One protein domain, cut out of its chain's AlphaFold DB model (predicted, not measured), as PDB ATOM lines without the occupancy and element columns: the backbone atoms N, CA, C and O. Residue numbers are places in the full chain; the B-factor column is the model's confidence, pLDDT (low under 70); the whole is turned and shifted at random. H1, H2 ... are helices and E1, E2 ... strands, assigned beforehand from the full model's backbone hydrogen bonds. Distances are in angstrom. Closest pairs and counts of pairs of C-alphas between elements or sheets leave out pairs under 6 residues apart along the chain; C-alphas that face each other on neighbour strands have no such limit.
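Overview. This is residues 109 to 256 of the 346 residues of an uncharacterized protein of Candidatus Marinimicrobia bacterium (UniProt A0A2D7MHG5). A strongly twisted wall of four strands, E1, E6, E3 and E7, has the long helix H2 slanting over one face, on its E3 and E7 side. At one end of the longest axis the small sheet E2, E5, E4 joins on, E5 running on into E6 round a corner, with short H1 beside it; at the other end H3, past the E1 edge, and the link after it make the tip. The 148 printed residues have four named helices and seven named strands, in the order E1 E2 H1 H2 E3 E4 E5 E6 H3 H4 E7, and the class is mixed, helices and strands. Both sheets are antiparallel, in the orders E1 - E6 - E3 - E7 and E2 - E5 - E4. The whole is compact, with a radius of gyration of the C-alphas of 15.8 A, yet elongated in outline, spanning 52 by 30 by 30 A.

Arrangement. E1, residues 109 to 118, bends by 104 degrees at residue 112 and is an edge strand of the larger sheet. Its antiparallel neighbour is E6, residues 193 to 199, with N 114 and O 196 2.9 A apart, within hydrogen-bond range. E3, residues 167 to 173, is antiparallel to E6, with N 195 and O 171 at 2.7 A. E3 is also antiparallel to the other edge strand, E7, residues 249 to 252, with N 251 and O 168 at 2.8 A. The pairing of E3 is staggered: residues 167 to 170 pair with E7 and residues 170 to 173 with E6. H2, residues 138 to 159, is on this sheet at a height over the sheet of 7.2 A. It lies over E3, slantwise to the strands at 44 degrees on the local plane; their closest C-alphas, of Asn 146 and Leu 172, are 5.6 A apart. In the smaller sheet, E2, residues 122 to 125, is antiparallel to E5, residues 187 to 190, with N 122 and O 190 at 2.8 A. E4, residues 180 to 182, and E5 form a hairpin, with N 189 and O 180 at 2.8 A. E5 runs on into E6 across a break of 2 residues, at 80 degrees. H1, residues 130 to 135, only grazes the smaller sheet. H1 and H2 are close but not clearly touching, the closest C-alphas, of Tyr 133 and Gln 141, being 6.1 A apart. H3, residues 221 to 232, has its closest approach to E1 at the C-alphas of Ile 224 and Ile 114, 7.5 A. H4, residues 241 to 244, only grazes the larger sheet with residues 241 to 242. E6, H3, H4 and E7 form a split strand-helix-strand unit, two strands running the same way with E3 between them, and its crossover is right-handed. In H2 and H3 every O i to N i+4 pair is within hydrogen-bond range, in H1 1 of 2, and H4 is too short for such a pair.

Along the chain. E1 begins at C-alpha 109, (-14.710, 27.394, 9.883), and measures 19.9 A from first to last C-alpha. H2 measures 31.2 A, from C-alpha 138 at (-6.434, 21.751, 37.984) to C-alpha 159. E3 measures 19.4 A, E6 14.3 A and H3 17.1 A. E7 ends at C-alpha 252, (-7.346, 17.385, 15.269).

Size, cuts and confidence. The two C-alphas farthest apart, of Glu 184 and Gly 234, are 52.9 A from each other. The printed part has no cut. The link from E6 to H3, 21 residues, is long; in it, residues 217 to 218 pair antiparallel with residues 117 to 118 of E1. The mean pLDDT of the printed part is 86.4, and residues 230 to 231 and 234 to 247 are under 70.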
ATOM      1  N   SER A 109     -16.058  27.112   9.367       86.81
ATOM      2  CA  SER A 109     -14.710  27.394   9.883       86.81
ATOM      3  C   SER A 109     -14.314  28.831   9.541       86.81
ATOM      4  O   SER A 109     -14.581  29.303   8.441       86.81
ATOM      5  N   THR A 110     -13.705  29.537  10.483       84.88
ATOM      6  CA  THR A 110     -13.303  30.938  10.308       84.88
ATOM      7  C   THR A 110     -11.855  31.143  10.739       84.88
ATOM      8  O   THR A 110     -11.343  30.397  11.573       84.88
ATOM      9  N   LYS A 111     -11.207  32.178  10.193       81.50
ATOM     10  CA  LYS A 111      -9.885  32.651  10.634       81.50
ATOM     11  C   LYS A 111      -9.935  33.468  11.935       81.50
ATOM     12  O   LYS A 111      -8.908  33.760  12.552       81.50
ATOM     13  N   GLN A 112     -11.142  33.835  12.362       82.25
ATOM     14  CA  GLN A 112     -11.380  34.603  13.576       82.25
ATOM     15  C   GLN A 112     -11.756  33.702  14.758       82.25
ATOM     16  O   GLN A 112     -12.475  32.711  14.618       82.25
ATOM     17  N   VAL A 113     -11.301  34.070  15.953       87.00
ATOM     18  CA  VAL A 113     -11.755  33.468  17.208       87.00
ATOM     19  C   VAL A 113     -13.126  34.031  17.573       87.00
ATOM     20  O   VAL A 113     -13.292  35.238  17.736       87.00
ATOM     21  N   ILE A 114     -14.099  33.144  17.766       91.38
ATOM     22  CA  ILE A 114     -15.454  33.501  18.188       91.38
ATOM     23  C   ILE A 114     -15.644  33.098  19.638       91.38
ATOM     24  O   ILE A 114     -15.429  31.938  19.997       91.38
ATOM     25  N   THR A 115     -16.090  34.049  20.451       94.00
ATOM     26  CA  THR A 115     -16.416  33.838  21.861       94.00
ATOM     27  C   THR A 115     -17.888  33.462  22.013       94.00
ATOM     28  O   THR A 115     -18.780  34.224  21.647       94.00
ATOM     29  N   TYR A 116     -18.135  32.294  22.594       97.00
ATOM     30  CA  TYR A 116     -19.451  31.786  22.956       97.00
ATOM     31  C   TYR A 116     -19.646  31.816  24.466       97.00
ATOM     32  O   TYR A 116     -18.748  31.459  25.226       97.00
ATOM     33  N   SER A 117     -20.860  32.136  24.895       97.19
ATOM     34  CA  SER A 117     -21.326  31.952  26.270       97.19
ATOM     35  C   SER A 117     -22.273  30.758  26.361       97.19
ATOM     36  O   SER A 117     -23.088  30.523  25.464       97.19
ATOM     37  N   PHE A 118     -22.206  30.017  27.464       97.81
ATOM     38  CA  PHE A 118     -23.209  29.024  27.820       97.81
ATOM     39  C   PHE A 118     -24.402  29.716  28.487       97.81
ATOM     40  O   PHE A 118     -24.310  30.192  29.613       97.81
ATOM     41  N   LEU A 119     -25.549  29.724  27.807       97.62
ATOM     42  CA  LEU A 119     -26.820  30.237  28.336       97.62
ATOM     43  C   LEU A 119     -27.464  29.296  29.363       97.62
ATOM     44  O   LEU A 119     -28.349  29.683  30.117       97.62
ATOM     45  N   THR A 120     -27.060  28.027  29.355       96.75
ATOM     46  CA  THR A 120     -27.490  27.012  30.326       96.75
ATOM     47  C   THR A 120     -26.284  26.156  30.700       96.75
ATOM     48  O   THR A 120     -25.385  26.018  29.864       96.75
ATOM     49  N   PRO A 121     -26.262  25.524  31.887       95.94
ATOM     50  CA  PRO A 121     -25.109  24.747  32.332       95.94
ATOM     51  C   PRO A 121     -24.657  23.717  31.293       95.94
ATOM     52  O   PRO A 121     -25.462  22.934  30.775       95.94
ATOM     53  N   TRP A 122     -23.362  23.705  30.987       97.50
ATOM     54  CA  TRP A 122     -22.746  22.744  30.082       97.50
ATOM     55  C   TRP A 122     -22.416  21.456  30.831       97.50
ATOM     56  O   TRP A 122     -21.533  21.424  31.689       97.50
ATOM     57  N   ILE A 123     -23.121  20.369  30.507       96.19
ATOM     58  CA  ILE A 123     -22.880  19.063  31.130       96.19
ATOM     59  C   ILE A 123     -21.700  18.363  30.447       96.19
ATOM     60  O   ILE A 123     -21.867  17.563  29.519       96.19
ATOM     61  N   ALA A 124     -20.497  18.652  30.926       95.06
ATOM     62  CA  ALA A 124     -19.265  18.035  30.448       95.06
ATOM     63  C   ALA A 124     -19.009  16.654  31.077       95.06
ATOM     64  O   ALA A 124     -18.482  15.756  30.413       95.06
ATOM     65  N   LEU A 125     -19.393  16.454  32.344       94.50
ATOM     66  CA  LEU A 125     -19.052  15.234  33.075       94.50
ATOM     67  C   LEU A 125     -20.252  14.307  33.240       94.50
ATOM     68  O   LEU A 125     -21.304  14.689  33.752       94.50
ATOM     69  N   ASN A 126     -20.053  13.056  32.850       91.50
ATOM     70  CA  ASN A 126     -20.971  11.953  33.067       91.50
ATOM     71  C   ASN A 126     -20.329  10.917  34.007       91.50
ATOM     72  O   ASN A 126     -19.177  11.039  34.418       91.50
ATOM     73  N   HIS A 127     -21.064   9.852  34.320       88.19
ATOM     74  CA  HIS A 127     -20.586   8.799  35.219       88.19
ATOM     75  C   HIS A 127     -19.276   8.124  34.766       88.19
ATOM     76  O   HIS A 127     -18.555   7.598  35.608       88.19
ATOM     77  N   MET A 128     -18.959   8.144  33.465       88.06
ATOM     78  CA  MET A 128     -17.756   7.506  32.923       88.06
ATOM     79  C   MET A 128     -16.501   8.349  33.162       88.06
ATOM     80  O   MET A 128     -15.448   7.803  33.475       88.06
ATOM     81  N   ASN A 129     -16.592   9.675  33.023       92.00
ATOM     82  CA  ASN A 129     -15.421  10.560  33.072       92.00
ATOM     83  C   ASN A 129     -15.292  11.360  34.384       92.00
ATOM     84  O   ASN A 129     -14.197  11.816  34.708       92.00
ATOM     85  N   GLN A 130     -16.361  11.489  35.177       91.75
ATOM     86  CA  GLN A 130     -16.378  12.307  36.395       91.75
ATOM     87  C   GLN A 130     -15.406  11.804  37.468       91.75
ATOM     88  O   GLN A 130     -14.746  12.603  38.126       91.75
ATOM     89  N   GLY A 131     -15.278  10.483  37.630       90.94
ATOM     90  CA  GLY A 131     -14.356   9.898  38.607       90.94
ATOM     91  C   GLY A 131     -12.887  10.187  38.290       90.94
ATOM     92  O   GLY A 131     -12.114  10.481  39.197       90.94
ATOM     93  N   MET A 132     -12.516  10.137  37.008       92.25
ATOM     94  CA  MET A 132     -11.175  10.497  36.544       92.25
ATOM     95  C   MET A 132     -10.938  12.002  36.703       92.25
ATOM     96  O   MET A 132      -9.945  12.401  37.298       92.25
ATOM     97  N   TYR A 133     -11.895  12.826  36.268       94.75
ATOM     98  CA  TYR A 133     -11.813  14.284  36.368       94.75
ATOM     99  C   TYR A 133     -11.571  14.771  37.803       94.75
ATOM    100  O   TYR A 133     -10.714  15.618  38.042       94.75
ATOM    101  N   ASN A 134     -12.287  14.200  38.774       91.75
ATOM    102  CA  ASN A 134     -12.166  14.584  40.182       91.75
ATOM    103  C   ASN A 134     -10.810  14.212  40.805       91.75
ATOM    104  O   ASN A 134     -10.443  14.793  41.821       91.75
ATOM    105  N   LYS A 135     -10.092  13.234  40.237       93.75
ATOM    106  CA  LYS A 135      -8.762  12.807  40.708       93.75
ATOM    107  C   LYS A 135      -7.621  13.594  40.060       93.75
ATOM    108  O   LYS A 135      -6.513  13.574  40.585       93.75
ATOM    109  N   SER A 136      -7.885  14.254  38.936       94.00
ATOM    110  CA  SER A 136      -6.911  15.067  38.211       94.00
ATOM    111  C   SER A 136      -6.638  16.406  38.891       94.00
ATOM    112  O   SER A 136      -7.503  16.976  39.561       94.00
ATOM    113  N   ASN A 137      -5.437  16.946  38.675       94.56
ATOM    114  CA  ASN A 137      -5.095  18.298  39.121       94.56
ATOM    115  C   ASN A 137      -5.783  19.374  38.250       94.56
ATOM    116  O   ASN A 137      -6.348  19.085  37.195       94.56
ATOM    117  N   ARG A 138      -5.741  20.644  38.677       91.75
ATOM    118  CA  ARG A 138      -6.434  21.751  37.984       91.75
ATOM    119  C   ARG A 138      -5.974  21.942  36.533       91.75
ATOM    120  O   ARG A 138      -6.802  22.224  35.666       91.75
ATOM    121  N   THR A 139      -4.684  21.759  36.255       91.75
ATOM    122  CA  THR A 139      -4.119  21.875  34.901       91.75
ATOM    123  C   THR A 139      -4.669  20.779  33.990       91.75
ATOM    124  O   THR A 139      -5.195  21.067  32.914       91.75
ATOM    125  N   GLU A 140      -4.641  19.528  34.446       93.06
ATOM    126  CA  GLU A 140      -5.216  18.378  33.743       93.06
ATOM    127  C   GLU A 140      -6.722  18.524  33.524       93.06
ATOM    128  O   GLU A 140      -7.211  18.281  32.423       93.06
ATOM    129  N   GLN A 141      -7.460  18.972  34.542       94.69
ATOM    130  CA  GLN A 141      -8.894  19.241  34.449       94.69
ATOM    131  C   GLN A 141      -9.203  20.259  33.348       94.69
ATOM    132  O   GLN A 141     -10.084  20.029  32.515       94.69
ATOM    133  N   ARG A 142      -8.455  21.366  33.294       93.12
ATOM    134  CA  ARG A 142      -8.627  22.382  32.249       93.12
ATOM    135  C   ARG A 142      -8.283  21.830  30.869       93.12
ATOM    136  O   ARG A 142      -9.045  22.023  29.922       93.12
ATOM    137  N   LEU A 143      -7.177  21.094  30.746       91.94
ATOM    138  CA  LEU A 143      -6.779  20.438  29.497       91.94
ATOM    139  C   LEU A 143      -7.821  19.420  29.019       91.94
ATOM    140  O   LEU A 143      -8.058  19.320  27.810       91.94
ATOM    141  N   PHE A 144      -8.428  18.677  29.942       93.75
ATOM    142  CA  PHE A 144      -9.491  17.723  29.663       93.75
ATOM    143  C   PHE A 144     -10.736  18.429  29.123       93.75
ATOM    144  O   PHE A 144     -11.218  18.061  28.055       93.75
ATOM    145  N   LEU A 145     -11.223  19.475  29.798       94.81
ATOM    146  CA  LEU A 145     -12.422  20.193  29.357       94.81
ATOM    147  C   LEU A 145     -12.208  20.923  28.025       94.81
ATOM    148  O   LEU A 145     -13.085  20.865  27.166       94.81
ATOM    149  N   ASN A 146     -11.035  21.531  27.815       93.75
ATOM    150  CA  ASN A 146     -10.651  22.103  26.519       93.75
ATOM    151  C   ASN A 146     -10.708  21.052  25.401       93.75
ATOM    152  O   ASN A 146     -11.283  21.282  24.342       93.75
ATOM    153  N   LYS A 147     -10.162  19.854  25.644       92.75
ATOM    154  CA  LYS A 147     -10.239  18.759  24.667       92.75
ATOM    155  C   LYS A 147     -11.692  18.348  24.419       92.75
ATOM    156  O   LYS A 147     -12.083  18.141  23.275       92.75
ATOM    157  N   LEU A 148     -12.486  18.242  25.481       94.69
ATOM    158  CA  LEU A 148     -13.865  17.776  25.415       94.69
ATOM    159  C   LEU A 148     -14.778  18.735  24.641       94.69
ATOM    160  O   LEU A 148     -15.626  18.272  23.879       94.69
ATOM    161  N   ILE A 149     -14.625  20.055  24.800       95.31
ATOM    162  CA  ILE A 149     -15.437  21.007  24.031       95.31
ATOM    163  C   ILE A 149     -15.122  20.915  22.534       95.31
ATOM    164  O   ILE A 149     -16.049  20.819  21.732       95.31
ATOM    165  N   GLY A 150     -13.844  20.802  22.153       94.00
ATOM    166  CA  GLY A 150     -13.468  20.573  20.756       94.00
ATOM    167  C   GLY A 150     -13.995  19.241  20.223       94.00
ATOM    168  O   GLY A 150     -14.558  19.196  19.133       94.00
ATOM    169  N   GLN A 151     -13.939  18.168  21.020       93.75
ATOM    170  CA  GLN A 151     -14.553  16.884  20.662       93.75
ATOM    171  C   GLN A 151     -16.068  16.994  20.438       93.75
ATOM    172  O   GLN A 151     -16.580  16.374  19.507       93.75
ATOM    173  N   ASN A 152     -16.787  17.791  21.237       95.12
ATOM    174  CA  ASN A 152     -18.221  18.023  21.042       95.12
ATOM    175  C   ASN A 152     -18.508  18.734  19.710       95.12
ATOM    176  O   ASN A 152     -19.468  18.373  19.028       95.12
ATOM    177  N   ILE A 153     -17.678  19.709  19.325       94.50
ATOM    178  CA  ILE A 153     -17.802  20.416  18.041       94.50
ATOM    179  C   ILE A 153     -17.513  19.456  16.879       94.50
ATOM    180  O   ILE A 153     -18.322  19.350  15.960       94.50
ATOM    181  N   VAL A 154     -16.423  18.682  16.945       92.62
ATOM    182  CA  VAL A 154     -16.104  17.664  15.925       92.62
ATOM    183  C   VAL A 154     -17.217  16.619  15.809       92.62
ATOM    184  O   VAL A 154     -17.598  16.226  14.705       92.62
ATOM    185  N   PHE A 155     -17.761  16.156  16.937       92.69
ATOM    186  CA  PHE A 155     -18.897  15.235  16.951       92.69
ATOM    187  C   PHE A 155     -20.101  15.828  16.214       92.69
ATOM    188  O   PHE A 155     -20.693  15.147  15.377       92.69
ATOM    189  N   LEU A 156     -20.432  17.093  16.485       92.94
ATOM    190  CA  LEU A 156     -21.536  17.786  15.834       92.94
ATOM    191  C   LEU A 156     -21.315  17.906  14.319       92.94
ATOM    192  O   LEU A 156     -22.226  17.599  13.552       92.94
ATOM    193  N   ALA A 157     -20.101  18.255  13.889       91.00
ATOM    194  CA  ALA A 157     -19.724  18.320  12.478       91.00
ATOM    195  C   ALA A 157     -19.950  16.986  11.762       91.00
ATOM    196  O   ALA A 157     -20.638  16.917  10.742       91.00
ATOM    197  N   ASN A 158     -19.413  15.911  12.344       89.81
ATOM    198  CA  ASN A 158     -19.534  14.561  11.809       89.81
ATOM    199  C   ASN A 158     -20.998  14.114  11.741       89.81
ATOM    200  O   ASN A 158     -21.429  13.554  10.737       89.81
ATOM    201  N   GLU A 159     -21.779  14.377  12.788       91.38
ATOM    202  CA  GLU A 159     -23.187  13.983  12.852       91.38
ATOM    203  C   GLU A 159     -24.081  14.804  11.910       91.38
ATOM    204  O   GLU A 159     -25.151  14.346  11.501       91.38
ATOM    205  N   LEU A 160     -23.649  16.006  11.534       90.88
ATOM    206  CA  LEU A 160     -24.270  16.826  10.499       90.88
ATOM    207  C   LEU A 160     -23.658  16.585   9.109       90.88
ATOM    208  O   LEU A 160     -24.104  17.214   8.158       90.88
ATOM    209  N   ASN A 161     -22.712  15.656   8.940       89.25
ATOM    210  CA  ASN A 161     -22.013  15.388   7.674       89.25
ATOM    211  C   ASN A 161     -21.337  16.634   7.060       89.25
ATOM    212  O   ASN A 161     -21.414  16.852   5.845       89.25
ATOM    213  N   LEU A 162     -20.707  17.453   7.903       87.06
ATOM    214  CA  LEU A 162     -20.026  18.681   7.501       87.06
ATOM    215  C   LEU A 162     -18.530  18.469   7.325       87.06
ATOM    216  O   LEU A 162     -17.898  17.741   8.090       87.06
ATOM    217  N   SER A 163     -17.976  19.138   6.317       80.94
ATOM    218  CA  SER A 163     -16.534  19.238   6.131       80.94
ATOM    219  C   SER A 163     -16.011  20.407   6.955       80.94
ATOM    220  O   SER A 163     -16.343  21.554   6.672       80.94
ATOM    221  N   LEU A 164     -15.195  20.116   7.962       75.31
ATOM    222  CA  LEU A 164     -14.480  21.129   8.733       75.31
ATOM    223  C   LEU A 164     -13.021  21.221   8.292       75.31
ATOM    224  O   LEU A 164     -12.462  20.261   7.754       75.31
ATOM    225  N   GLU A 165     -12.398  22.365   8.568       73.62
ATOM    226  CA  GLU A 165     -10.946  22.492   8.492       73.62
ATOM    227  C   GLU A 165     -10.251  21.492   9.416       73.62
ATOM    228  O   GLU A 165     -10.784  21.085  10.445       73.62
ATOM    229  N   LYS A 166      -9.023  21.103   9.063       71.94
ATOM    230  CA  LYS A 166      -8.286  20.021   9.735       71.94
ATOM    231  C   LYS A 166      -8.124  20.232  11.251       71.94
ATOM    232  O   LYS A 166      -8.081  19.250  11.995       71.94
ATOM    233  N   ASN A 167      -8.067  21.492  11.687       81.31
ATOM    234  CA  ASN A 167      -7.779  21.889  13.058       81.31
ATOM    235  C   ASN A 167      -8.928  22.728  13.635       81.31
ATOM    236  O   ASN A 167      -9.236  23.802  13.119       81.31
ATOM    237  N   ILE A 168      -9.516  22.267  14.744       86.75
ATOM    238  CA  ILE A 168     -10.434  23.077  15.553       86.75
ATOM    239  C   ILE A 168      -9.664  23.636  16.742       86.75
ATOM    240  O   ILE A 168      -9.113  22.879  17.545       86.75
ATOM    241  N   TYR A 169      -9.652  24.955  16.872       89.44
ATOM    242  CA  TYR A 169      -9.092  25.639  18.029       89.44
ATOM    243  C   TYR A 169     -10.174  25.807  19.074       89.44
ATOM    244  O   TYR A 169     -11.272  26.251  18.761       89.44
ATOM    245  N   THR A 170      -9.863  25.475  20.321       92.25
ATOM    246  CA  THR A 170     -10.785  25.672  21.437       92.25
ATOM    247  C   THR A 170     -10.070  26.217  22.658       92.25
ATOM    248  O   THR A 170      -8.958  25.795  22.986       92.25
ATOM    249  N   LYS A 171     -10.724  27.145  23.352       93.69
ATOM    250  CA  LYS A 171     -10.277  27.652  24.649       93.69
ATOM    251  C   LYS A 171     -11.468  27.894  25.550       93.69
ATOM    252  O   LYS A 171     -12.347  28.683  25.250       93.69
ATOM    253  N   LEU A 172     -11.494  27.189  26.661       94.62
ATOM    254  CA  LEU A 172     -12.543  27.249  27.652       94.62
ATOM    255  C   LEU A 172     -12.338  28.462  28.561       94.62
ATOM    256  O   LEU A 172     -11.248  28.673  29.110       94.62
ATOM    257  N   GLU A 173     -13.416  29.212  28.749       93.88
ATOM    258  CA  GLU A 173     -13.488  30.431  29.549       93.88
ATOM    259  C   GLU A 173     -14.498  30.220  30.679       93.88
ATOM    260  O   GLU A 173     -15.635  30.682  30.636       93.88
ATOM    261  N   ILE A 174     -14.084  29.458  31.691       91.75
ATOM    262  CA  ILE A 174     -14.872  29.204  32.901       91.75
ATOM    263  C   ILE A 174     -14.108  29.705  34.124       91.75
ATOM    264  O   ILE A 174     -12.882  29.577  34.192       91.75
ATOM    265  N   SER A 175     -14.832  30.274  35.085       80.88
ATOM    266  CA  SER A 175     -14.270  30.785  36.339       80.88
ATOM    267  C   SER A 175     -13.953  29.664  37.332       80.88
ATOM    268  O   SER A 175     -12.953  29.731  38.043       80.88
ATOM    269  N   GLU A 176     -14.763  28.602  37.350       89.88
ATOM    270  CA  GLU A 176     -14.644  27.498  38.302       89.88
ATOM    271  C   GLU A 176     -14.451  26.150  37.604       89.88
ATOM    272  O   GLU A 176     -15.262  25.721  36.787       89.88
ATOM    273  N   LEU A 177     -13.397  25.426  37.991       90.81
ATOM    274  CA  LEU A 177     -13.149  24.038  37.569       90.81
ATOM    275  C   LEU A 177     -13.825  23.011  38.496       90.81
ATOM    276  O   LEU A 177     -13.613  21.810  38.371       90.81
ATOM    277  N   SER A 178     -14.616  23.471  39.463       90.69
ATOM    278  CA  SER A 178     -15.377  22.606  40.361       90.69
ATOM    279  C   SER A 178     -16.765  22.364  39.751       90.69
ATOM    280  O   SER A 178     -17.537  23.311  39.632       90.69
ATOM    281  N   PRO A 179     -17.111  21.131  39.341       92.31
ATOM    282  CA  PRO A 179     -18.368  20.884  38.646       92.31
ATOM    283  C   PRO A 179     -19.567  21.019  39.591       92.31
ATOM    284  O   PRO A 179     -19.621  20.360  40.635       92.31
ATOM    285  N   LYS A 180     -20.586  21.782  39.183       92.69
ATOM    286  CA  LYS A 180     -21.889  21.783  39.864       92.69
ATOM    287  C   LYS A 180     -22.642  20.510  39.492       92.69
ATOM    288  O   LYS A 180     -22.752  20.177  38.309       92.69
ATOM    289  N   LYS A 181     -23.164  19.791  40.487       91.50
ATOM    290  CA  LYS A 181     -23.975  18.590  40.249       91.50
ATOM    291  C   LYS A 181     -25.361  18.989  39.762       91.50
ATOM    292  O   LYS A 181     -26.018  19.818  40.381       91.50
ATOM    293  N   VAL A 182     -25.802  18.371  38.676       87.12
ATOM    294  CA  VAL A 182     -27.125  18.596  38.090       87.12
ATOM    295  C   VAL A 182     -27.826  17.262  37.917       87.12
ATOM    296  O   VAL A 182     -27.193  16.258  37.574       87.12
ATOM    297  N   ASP A 183     -29.148  17.304  38.088       77.75
ATOM    298  CA  ASP A 183     -30.060  16.183  37.881       77.75
ATOM    299  C   ASP A 183     -29.876  15.013  38.870       77.75
ATOM    300  O   ASP A 183     -28.894  14.925  39.605       77.75
ATOM    301  N   GLU A 184     -30.819  14.071  38.867       72.44
ATOM    302  CA  GLU A 184     -30.798  12.858  39.700       72.44
ATOM    303  C   GLU A 184     -29.531  12.004  39.492       72.44
ATOM    304  O   GLU A 184     -29.133  11.227  40.359       72.44
ATOM    305  N   LYS A 185     -28.869  12.150  38.338       75.38
ATOM    306  CA  LYS A 185     -27.645  11.419  37.985       75.38
ATOM    307  C   LYS A 185     -26.357  12.044  38.516       75.38
ATOM    308  O   LYS A 185     -25.295  11.467  38.283       75.38
ATOM    309  N   ASN A 186     -26.426  13.186  39.204       84.50
ATOM    310  CA  ASN A 186     -25.260  13.913  39.714       84.50
ATOM    311  C   ASN A 186     -24.216  14.248  38.632       84.50
ATOM    312  O   ASN A 186     -23.010  14.213  38.897       84.50
ATOM    313  N   TRP A 187     -24.674  14.568  37.418       91.94
ATOM    314  CA  TRP A 187     -23.782  14.957  36.328       91.94
ATOM    315  C   TRP A 187     -23.030  16.242  36.666       91.94
ATOM    316  O   TRP A 187     -23.595  17.150  37.272       91.94
ATOM    317  N   GLY A 188     -21.762  16.321  36.262       95.50
ATOM    318  CA  GLY A 188     -20.943  17.508  36.485       95.50
ATOM    319  C   GLY A 188     -21.143  18.538  35.380       95.50
ATOM    320  O   GLY A 188     -20.930  18.250  34.198       95.50
ATOM    321  N   SER A 189     -21.549  19.736  35.786       95.75
ATOM    322  CA  SER A 189     -21.845  20.864  34.911       95.75
ATOM    323  C   SER A 189     -20.935  22.058  35.173       95.75
ATOM    324  O   SER A 189     -20.439  22.231  36.288       95.75
ATOM    325  N   PHE A 190     -20.753  22.876  34.140       96.69
ATOM    326  CA  PHE A 190     -19.973  24.107  34.187       96.69
ATOM    327  C   PHE A 190     -20.757  25.270  33.579       96.69
ATOM    328  O   PHE A 190     -21.574  25.084  32.675       96.69
ATOM    329  N   GLU A 191     -20.480  26.468  34.075       95.69
ATOM    330  CA  GLU A 191     -20.987  27.748  33.575       95.69
ATOM    331  C   GLU A 191     -19.810  28.576  33.045       95.69
ATOM    332  O   GLU A 191     -18.664  28.322  33.416       95.69
ATOM    333  N   GLY A 192     -20.085  29.556  32.183       95.88
ATOM    334  CA  GLY A 192     -19.075  30.396  31.539       95.88
ATOM    335  C   GLY A 192     -19.198  30.331  30.022       95.88
ATOM    336  O   GLY A 192     -20.307  30.359  29.491       95.88
ATOM    337  N   GLY A 193     -18.079  30.212  29.319       96.62
ATOM    338  CA  GLY A 193     -18.034  30.234  27.865       96.62
ATOM    339  C   GLY A 193     -16.853  29.473  27.279       96.62
ATOM    340  O   GLY A 193     -16.118  28.763  27.971       96.62
ATOM    341  N   PHE A 194     -16.685  29.600  25.972       96.56
ATOM    342  CA  PHE A 194     -15.531  29.087  25.252       96.56
ATOM    343  C   PHE A 194     -15.309  29.877  23.967       96.56
ATOM    344  O   PHE A 194     -16.225  30.460  23.399       96.56
ATOM    345  N   LYS A 195     -14.081  29.834  23.479       94.94
ATOM    346  CA  LYS A 195     -13.642  30.386  22.209       94.94
ATOM    347  C   LYS A 195     -13.402  29.270  21.211       94.94
ATOM    348  O   LYS A 195     -12.873  28.222  21.592       94.94
ATOM    349  N   THR A 196     -13.773  29.486  19.953       93.94
ATOM    350  CA  THR A 196     -13.512  28.538  18.863       93.94
ATOM    351  C   THR A 196     -13.365  29.230  17.512       93.94
ATOM    352  O   THR A 196     -13.857  30.337  17.324       93.94
ATOM    353  N   ASN A 197     -12.743  28.555  16.546       91.44
ATOM    354  CA  ASN A 197     -12.660  28.986  15.144       91.44
ATOM    355  C   ASN A 197     -13.851  28.515  14.287       91.44
ATOM    356  O   ASN A 197     -13.700  28.212  13.104       91.44
ATOM    357  N   CYS A 198     -15.031  28.365  14.890       91.56
ATOM    358  CA  CYS A 198     -16.218  27.838  14.218       91.56
ATOM    359  C   CYS A 198     -17.432  28.714  14.523       91.56
ATOM    360  O   CYS A 198     -17.789  28.878  15.688       91.56
ATOM    361  N   ILE A 199     -18.098  29.221  13.485       92.12
ATOM    362  CA  ILE A 199     -19.404  29.877  13.607       92.12
ATOM    363  C   ILE A 199     -20.439  28.774  13.801       92.12
ATOM    364  O   ILE A 199     -20.852  28.145  12.840       92.12
ATOM    365  N   LEU A 200     -20.833  28.485  15.033       94.75
ATOM    366  CA  LEU A 200     -21.889  27.539  15.385       94.75
ATOM    367  C   LEU A 200     -23.272  28.219  15.389       94.75
ATOM    368  O   LEU A 200     -23.363  29.377  15.805       94.75
ATOM    369  N   PRO A 201     -24.354  27.498  15.023       95.38
ATOM    370  CA  PRO A 201     -25.714  28.015  15.155       95.38
ATOM    371  C   PRO A 201     -26.029  28.425  16.598       95.38
ATOM    372  O   PRO A 201     -25.763  27.670  17.538       95.38
ATOM    373  N   ASN A 202     -26.647  29.589  16.785       96.31
ATOM    374  CA  ASN A 202     -27.039  30.056  18.113       96.31
ATOM    375  C   ASN A 202     -28.109  29.150  18.759       96.31
ATOM    376  O   ASN A 202     -28.947  28.547  18.089       96.31
ATOM    377  N   TYR A 203     -28.084  29.075  20.092       97.81
ATOM    378  CA  TYR A 203     -29.013  28.352  20.977       97.81
ATOM    379  C   TYR A 203     -28.951  26.816  20.959       97.81
ATOM    380  O   TYR A 203     -29.617  26.163  21.778       97.81
ATOM    381  N   ILE A 204     -28.127  26.213  20.099       97.50
ATOM    382  CA  ILE A 204     -27.915  24.759  20.090       97.50
ATOM    383  C   ILE A 204     -27.246  24.288  21.384       97.50
ATOM    384  O   ILE A 204     -26.491  25.024  22.011       97.50
ATOM    385  N   GLY A 205     -27.502  23.044  21.789       97.62
ATOM    386  CA  GLY A 205     -26.830  22.438  22.937       97.62
ATOM    387  C   GLY A 205     -25.520  21.733  22.582       97.62
ATOM    388  O   GLY A 205     -25.467  21.002  21.592       97.62
ATOM    389  N   LEU A 206     -24.510  21.851  23.441       96.94
ATOM    390  CA  LEU A 206     -23.290  21.038  23.423       96.94
ATOM    391  C   LEU A 206     -23.169  20.166  24.684       96.94
ATOM    392  O   LEU A 206     -23.731  20.473  25.734       96.94
ATOM    393  N   GLY A 207     -22.399  19.079  24.593       94.69
ATOM    394  CA  GLY A 207     -22.175  18.145  25.700       94.69
ATOM    395  C   GLY A 207     -23.353  17.202  25.956       94.69
ATOM    396  O   GLY A 207     -24.070  16.801  25.039       94.69
ATOM    397  N   ASN A 208     -23.539  16.804  27.214       93.44
ATOM    398  CA  ASN A 208     -24.593  15.864  27.593       93.44
ATOM    399  C   ASN A 208     -25.922  16.579  27.884       93.44
ATOM    400  O   ASN A 208     -25.974  17.766  28.190       93.44
ATOM    401  N   GLY A 209     -27.031  15.836  27.819       93.19
ATOM    402  CA  GLY A 209     -28.339  16.361  28.225       93.19
ATOM    403  C   GLY A 209     -28.930  17.423  27.289       93.19
ATOM    404  O   GLY A 209     -29.865  18.117  27.683       93.19
ATOM    405  N   ILE A 210     -28.454  17.521  26.043       94.88
ATOM    406  CA  ILE A 210     -28.904  18.497  25.029       94.88
ATOM    407  C   ILE A 210     -30.434  18.542  24.909       94.88
ATOM    408  O   ILE A 210     -31.040  19.616  24.898       94.88
ATOM    409  N   THR A 211     -31.073  17.367  24.876       92.31
ATOM    410  CA  THR A 211     -32.530  17.214  24.746       92.31
ATOM    411  C   THR A 211     -33.319  17.739  25.947       92.31
ATOM    412  O   THR A 211     -34.537  17.881  25.834       92.31
ATOM    413  N   ARG A 212     -32.658  18.029  27.070       92.94
ATOM    414  CA  ARG A 212     -33.260  18.559  28.301       92.94
ATOM    415  C   ARG A 212     -33.059  20.055  28.489       92.94
ATOM    416  O   ARG A 212     -33.533  20.584  29.483       92.94
ATOM    417  N   GLY A 213     -32.376  20.721  27.563       94.69
ATOM    418  CA  GLY A 213     -32.120  22.156  27.655       94.69
ATOM    419  C   GLY A 213     -30.656  22.521  27.830       94.69
ATOM    420  O   GLY A 213     -30.277  23.606  27.428       94.69
ATOM    421  N   PHE A 214     -29.822  21.610  28.326       96.50
ATOM    422  CA  PHE A 214     -28.457  21.937  28.738       96.50
ATOM    423  C   PHE A 214     -27.501  22.301  27.598       96.50
ATOM    424  O   PHE A 214     -27.741  21.967  26.428       96.50
ATOM    425  N   GLY A 215     -26.410  22.965  27.989       96.94
ATOM    426  CA  GLY A 215     -25.290  23.345  27.137       96.94
ATOM    427  C   GLY A 215     -25.657  24.269  25.986       96.94
ATOM    428  O   GLY A 215     -24.945  24.261  24.989       96.94
ATOM    429  N   SER A 216     -26.780  24.992  26.070       98.19
ATOM    430  CA  SER A 216     -27.155  26.001  25.076       98.19
ATOM    431  C   SER A 216     -26.087  27.077  24.964       98.19
ATOM    432  O   SER A 216     -25.706  27.655  25.978       98.19
ATOM    433  N   ILE A 217     -25.641  27.342  23.741       98.06
ATOM    434  CA  ILE A 217     -24.589  28.318  23.445       98.06
ATOM    435  C   ILE A 217     -25.157  29.560  22.765       98.06
ATOM    436  O   ILE A 217     -26.187  29.489  22.093       98.06
ATOM    437  N   TYR A 218     -24.462  30.681  22.899       97.06
ATOM    438  CA  TYR A 218     -24.761  31.906  22.172       97.06
ATOM    439  C   TYR A 218     -23.486  32.700  21.911       97.06
ATOM    440  O   TYR A 218     -22.638  32.797  22.797       97.06
ATOM    441  N   PHE A 219     -23.378  33.283  20.725       94.50
ATOM    442  CA  PHE A 219     -22.444  34.362  20.427       94.50
ATOM    443  C   PHE A 219     -23.224  35.557  19.879       94.50
ATOM    444  O   PHE A 219     -24.272  35.381  19.252       94.50
ATOM    445  N   ASP A 220     -22.700  36.759  20.101       91.00
ATOM    446  CA  ASP A 220     -23.227  37.976  19.490       91.00
ATOM    447  C   ASP A 220     -22.628  38.156  18.080       91.00
ATOM    448  O   ASP A 220     -21.416  38.371  17.962       91.00
ATOM    449  N   PRO A 221     -23.436  38.093  17.002       85.56
ATOM    450  CA  PRO A 221     -22.945  38.292  15.640       85.56
ATOM    451  C   PRO A 221     -22.323  39.670  15.398       85.56
ATOM    452  O   PRO A 221     -21.445  39.799  14.541       85.56
ATOM    453  N   ASN A 222     -22.720  40.689  16.167       83.69
ATOM    454  CA  ASN A 222     -22.174  42.038  16.018       83.69
ATOM    455  C   ASN A 222     -20.677  42.097  16.335       83.69
ATOM    456  O   ASN A 222     -19.972  42.917  15.753       83.69
ATOM    457  N   HIS A 223     -20.180  41.198  17.189       76.06
ATOM    458  CA  HIS A 223     -18.759  41.115  17.520       76.06
ATOM    459  C   HIS A 223     -17.906  40.705  16.308       76.06
ATOM    460  O   HIS A 223     -16.791  41.193  16.128       76.06
ATOM    461  N   ILE A 224     -18.429  39.827  15.445       75.75
ATOM    462  CA  ILE A 224     -17.747  39.444  14.199       75.75
ATOM    463  C   ILE A 224     -17.749  40.631  13.235       75.75
ATOM    464  O   ILE A 224     -16.708  40.986  12.693       75.75
ATOM    465  N   LEU A 225     -18.897  41.295  13.072       75.62
ATOM    466  CA  LEU A 225     -19.010  42.454  12.185       75.62
ATOM    467  C   LEU A 225     -18.090  43.604  12.616       75.62
ATOM    468  O   LEU A 225     -17.476  44.245  11.767       75.62
ATOM    469  N   SER A 226     -17.966  43.866  13.919       72.25
ATOM    470  CA  SER A 226     -17.040  44.883  14.423       72.25
ATOM    471  C   SER A 226     -15.581  44.521  14.169       72.25
ATOM    472  O   SER A 226     -14.792  45.410  13.866       72.25
ATOM    473  N   ASN A 227     -15.220  43.240  14.275       70.81
ATOM    474  CA  ASN A 227     -13.855  42.790  14.007       70.81
ATOM    475  C   ASN A 227     -13.518  42.895  12.519       70.81
ATOM    476  O   ASN A 227     -12.480  43.449  12.187       70.81
ATOM    477  N   LEU A 228     -14.428  42.466  11.638       72.81
ATOM    478  CA  LEU A 228     -14.268  42.611  10.188       72.81
ATOM    479  C   LEU A 228     -14.101  44.081   9.777       72.81
ATOM    480  O   LEU A 228     -13.207  44.403   9.009       72.81
ATOM    481  N   LYS A 229     -14.897  44.995  10.348       73.56
ATOM    482  CA  LYS A 229     -14.734  46.436  10.094       73.56
ATOM    483  C   LYS A 229     -13.368  46.957  10.544       73.56
ATOM    484  O   LYS A 229     -12.765  47.761   9.851       73.56
ATOM    485  N   LYS A 230     -12.870  46.515  11.699       69.31
ATOM    486  CA  LYS A 230     -11.541  46.908  12.190       69.31
ATOM    487  C   LYS A 230     -10.407  46.355  11.323       69.31
ATOM    488  O   LYS A 230      -9.416  47.049  11.135       69.31
ATOM    489  N   GLU A 231     -10.562  45.146  10.783       69.06
ATOM    490  CA  GLU A 231      -9.641  44.577   9.786       69.06
ATOM    491  C   GLU A 231      -9.649  45.413   8.494       69.06
ATOM    492  O   GLU A 231      -8.588  45.802   8.015       69.06
ATOM    493  N   GLU A 232     -10.829  45.788   7.981       70.31
ATOM    494  CA  GLU A 232     -10.966  46.666   6.804       70.31
ATOM    495  C   GLU A 232     -10.354  48.062   7.018       70.31
ATOM    496  O   GLU A 232      -9.800  48.645   6.088       70.31
ATOM    497  N   LEU A 233     -10.429  48.597   8.241       76.50
ATOM    498  CA  LEU A 233      -9.820  49.877   8.619       76.50
ATOM    499  C   LEU A 233      -8.309  49.772   8.915       76.50
ATOM    500  O   LEU A 233      -7.682  50.785   9.222       76.50
ATOM    501  N   GLY A 234      -7.712  48.577   8.831       64.69
ATOM    502  CA  GLY A 234      -6.296  48.347   9.138       64.69
ATOM    503  C   GLY A 234      -5.945  48.455  10.628       64.69
ATOM    504  O   GLY A 234      -4.770  48.525  10.979       64.69
ATOM    505  N   GLU A 235      -6.944  48.471  11.513       61.62
ATOM    506  CA  GLU A 235      -6.777  48.523  12.975       61.62
ATOM    507  C   GLU A 235      -6.499  47.139  13.590       61.62
ATOM    508  O   GLU A 235      -6.063  47.032  14.738       61.62
ATOM    509  N   LEU A 236      -6.758  46.070  12.834       62.38
ATOM    510  CA  LEU A 236      -6.399  44.691  13.153       62.38
ATOM    511  C   LEU A 236      -5.625  44.111  11.966       62.38
ATOM    512  O   LEU A 236      -6.109  44.156  10.839       62.38
ATOM    513  N   GLU A 237      -4.431  43.561  12.210       58.50
ATOM    514  CA  GLU A 237      -3.708  42.829  11.166       58.50
ATOM    515  C   GLU A 237      -4.546  41.634  10.696       58.50
ATOM    516  O   GLU A 237      -5.055  40.878  11.525       58.50
ATOM    517  N   GLU A 238      -4.578  41.395   9.380       52.41
ATOM    518  CA  GLU A 238      -5.236  40.275   8.667       52.41
ATOM    519  C   GLU A 238      -4.729  38.866   9.086       52.41
ATOM    520  O   GLU A 238      -5.025  37.834   8.479       52.41
ATOM    521  N   SER A 239      -3.911  38.824  10.136       51.19
ATOM    522  CA  SER A 239      -3.329  37.647  10.750       51.19
ATOM    523  C   SER A 239      -4.387  36.800  11.459       51.19
ATOM    524  O   SER A 239      -5.285  37.312  12.123       51.19
ATOM    525  N   ASP A 240      -4.249  35.475  11.352       54.03
ATOM    526  CA  ASP A 240      -5.012  34.503  12.135       54.03
ATOM    527  C   ASP A 240      -5.066  34.943  13.607       54.03
ATOM    528  O   ASP A 240      -4.088  34.774  14.340       54.03
ATOM    529  N   SER A 241      -6.211  35.463  14.061       60.09
ATOM    530  CA  SER A 241      -6.416  35.901  15.455       60.09
ATOM    531  C   SER A 241      -6.024  34.825  16.487       60.09
ATOM    532  O   SER A 241      -5.712  35.127  17.639       60.09
ATOM    533  N   PHE A 242      -5.955  33.561  16.052       60.66
ATOM    534  CA  PHE A 242      -5.443  32.419  16.802       60.66
ATOM    535  C   PHE A 242      -3.990  32.564  17.264       60.66
ATOM    536  O   PHE A 242      -3.658  32.076  18.339       60.66
ATOM    537  N   LYS A 243      -3.109  33.212  16.494       56.75
ATOM    538  CA  LYS A 243      -1.679  33.317  16.844       56.75
ATOM    539  C   LYS A 243      -1.443  34.179  18.086       56.75
ATOM    540  O   LYS A 243      -0.466  33.958  18.798       56.75
ATOM    541  N   ASN A 244      -2.358  35.104  18.368       58.81
ATOM    542  CA  ASN A 244      -2.245  36.050  19.478       58.81
ATOM    543  C   ASN A 244      -2.900  35.537  20.775       58.81
ATOM    544  O   ASN A 244      -2.629  36.055  21.860       58.81
ATOM    545  N   GLU A 245      -3.741  34.501  20.699       65.38
ATOM    546  CA  GLU A 245      -4.436  33.930  21.856       65.38
ATOM    547  C   GLU A 245      -3.580  32.864  22.559       65.38
ATOM    548  O   GLU A 245      -3.363  31.757  22.063       65.38
ATOM    549  N   LYS A 246      -3.119  33.182  23.776       63.78
ATOM    550  CA  LYS A 246      -2.404  32.231  24.643       63.78
ATOM    551  C   LYS A 246      -3.337  31.095  25.090       63.78
ATOM    552  O   LYS A 246      -4.524  31.320  25.338       63.78
ATOM    553  N   ASP A 247      -2.787  29.890  25.244       69.25
ATOM    554  CA  ASP A 247      -3.465  28.679  25.744       69.25
ATOM    555  C   ASP A 247      -4.586  28.094  24.857       69.25
ATOM    556  O   ASP A 247      -5.465  27.376  25.350       69.25
ATOM    557  N   LEU A 248      -4.576  28.359  23.545       76.56
ATOM    558  CA  LEU A 248      -5.462  27.665  22.605       76.56
ATOM    559  C   LEU A 248      -5.116  26.176  22.516       76.56
ATOM    560  O   LEU A 248      -3.964  25.793  22.305       76.56
ATOM    561  N   LYS A 249      -6.136  25.317  22.607       81.12
ATOM    562  CA  LYS A 249      -5.983  23.881  22.380       81.12
ATOM    563  C   LYS A 249      -6.441  23.506  20.981       81.12
ATOM    564  O   LYS A 249      -7.580  23.773  20.602       81.12
ATOM    565  N   ILE A 250      -5.560  22.826  20.255       79.44
ATOM    566  CA  ILE A 250      -5.852  22.271  18.934       79.44
ATOM    567  C   ILE A 250      -6.464  20.884  19.112       79.44
ATOM    568  O   ILE A 250      -5.884  20.012  19.764       79.44
ATOM    569  N   VAL A 251      -7.641  20.678  18.534       79.25
ATOM    570  CA  VAL A 251      -8.267  19.365  18.393       79.25
ATOM    571  C   VAL A 251      -8.218  18.984  16.920       79.25
ATOM    572  O   VAL A 251      -8.864  19.613  16.080       79.25
ATOM    573  N   ILE A 252      -7.434  17.950  16.614       75.62
ATOM    574  CA  ILE A 252      -7.346  17.385  15.269       75.62
ATOM    575  C   ILE A 252      -8.551  16.467  15.063       75.62
ATOM    576  O   ILE A 252      -8.827  15.582  15.877       75.62
ATOM    577  N   ILE A 253      -9.277  16.668  13.965       75.25
ATOM    578  CA  ILE A 253     -10.522  15.937  13.678       75.25
ATOM    579  C   ILE A 253     -10.305  14.420  13.617       75.25
ATOM    580  O   ILE A 253     -11.167  13.664  14.068       75.25
ATOM    581  N   SER A 254      -9.165  13.970  13.079       70.88
ATOM    582  CA  SER A 254      -8.819  12.544  12.963       70.88
ATOM    583  C   SER A 254      -8.751  11.824  14.305       70.88
ATOM    584  O   SER A 254      -9.006  10.623  14.366       70.88
ATOM    585  N   ASP A 255      -8.450  12.559  15.372       77.88
ATOM    586  CA  ASP A 255      -8.156  11.991  16.686       77.88
ATOM    587  C   ASP A 255      -9.416  11.891  17.552       77.88
ATOM    588  O   ASP A 255      -9.387  11.345  18.657       77.88
ATOM    589  N   VAL A 256     -10.542  12.432  17.071       77.94
ATOM    590  CA  VAL A 256     -11.825  12.360  17.767       77.94
ATOM    591  C   VAL A 256     -12.506  11.029  17.440       77.94
ATOM    592  O   VAL A 256     -12.850  10.777  16.280       77.94
TER     593      VAL A 256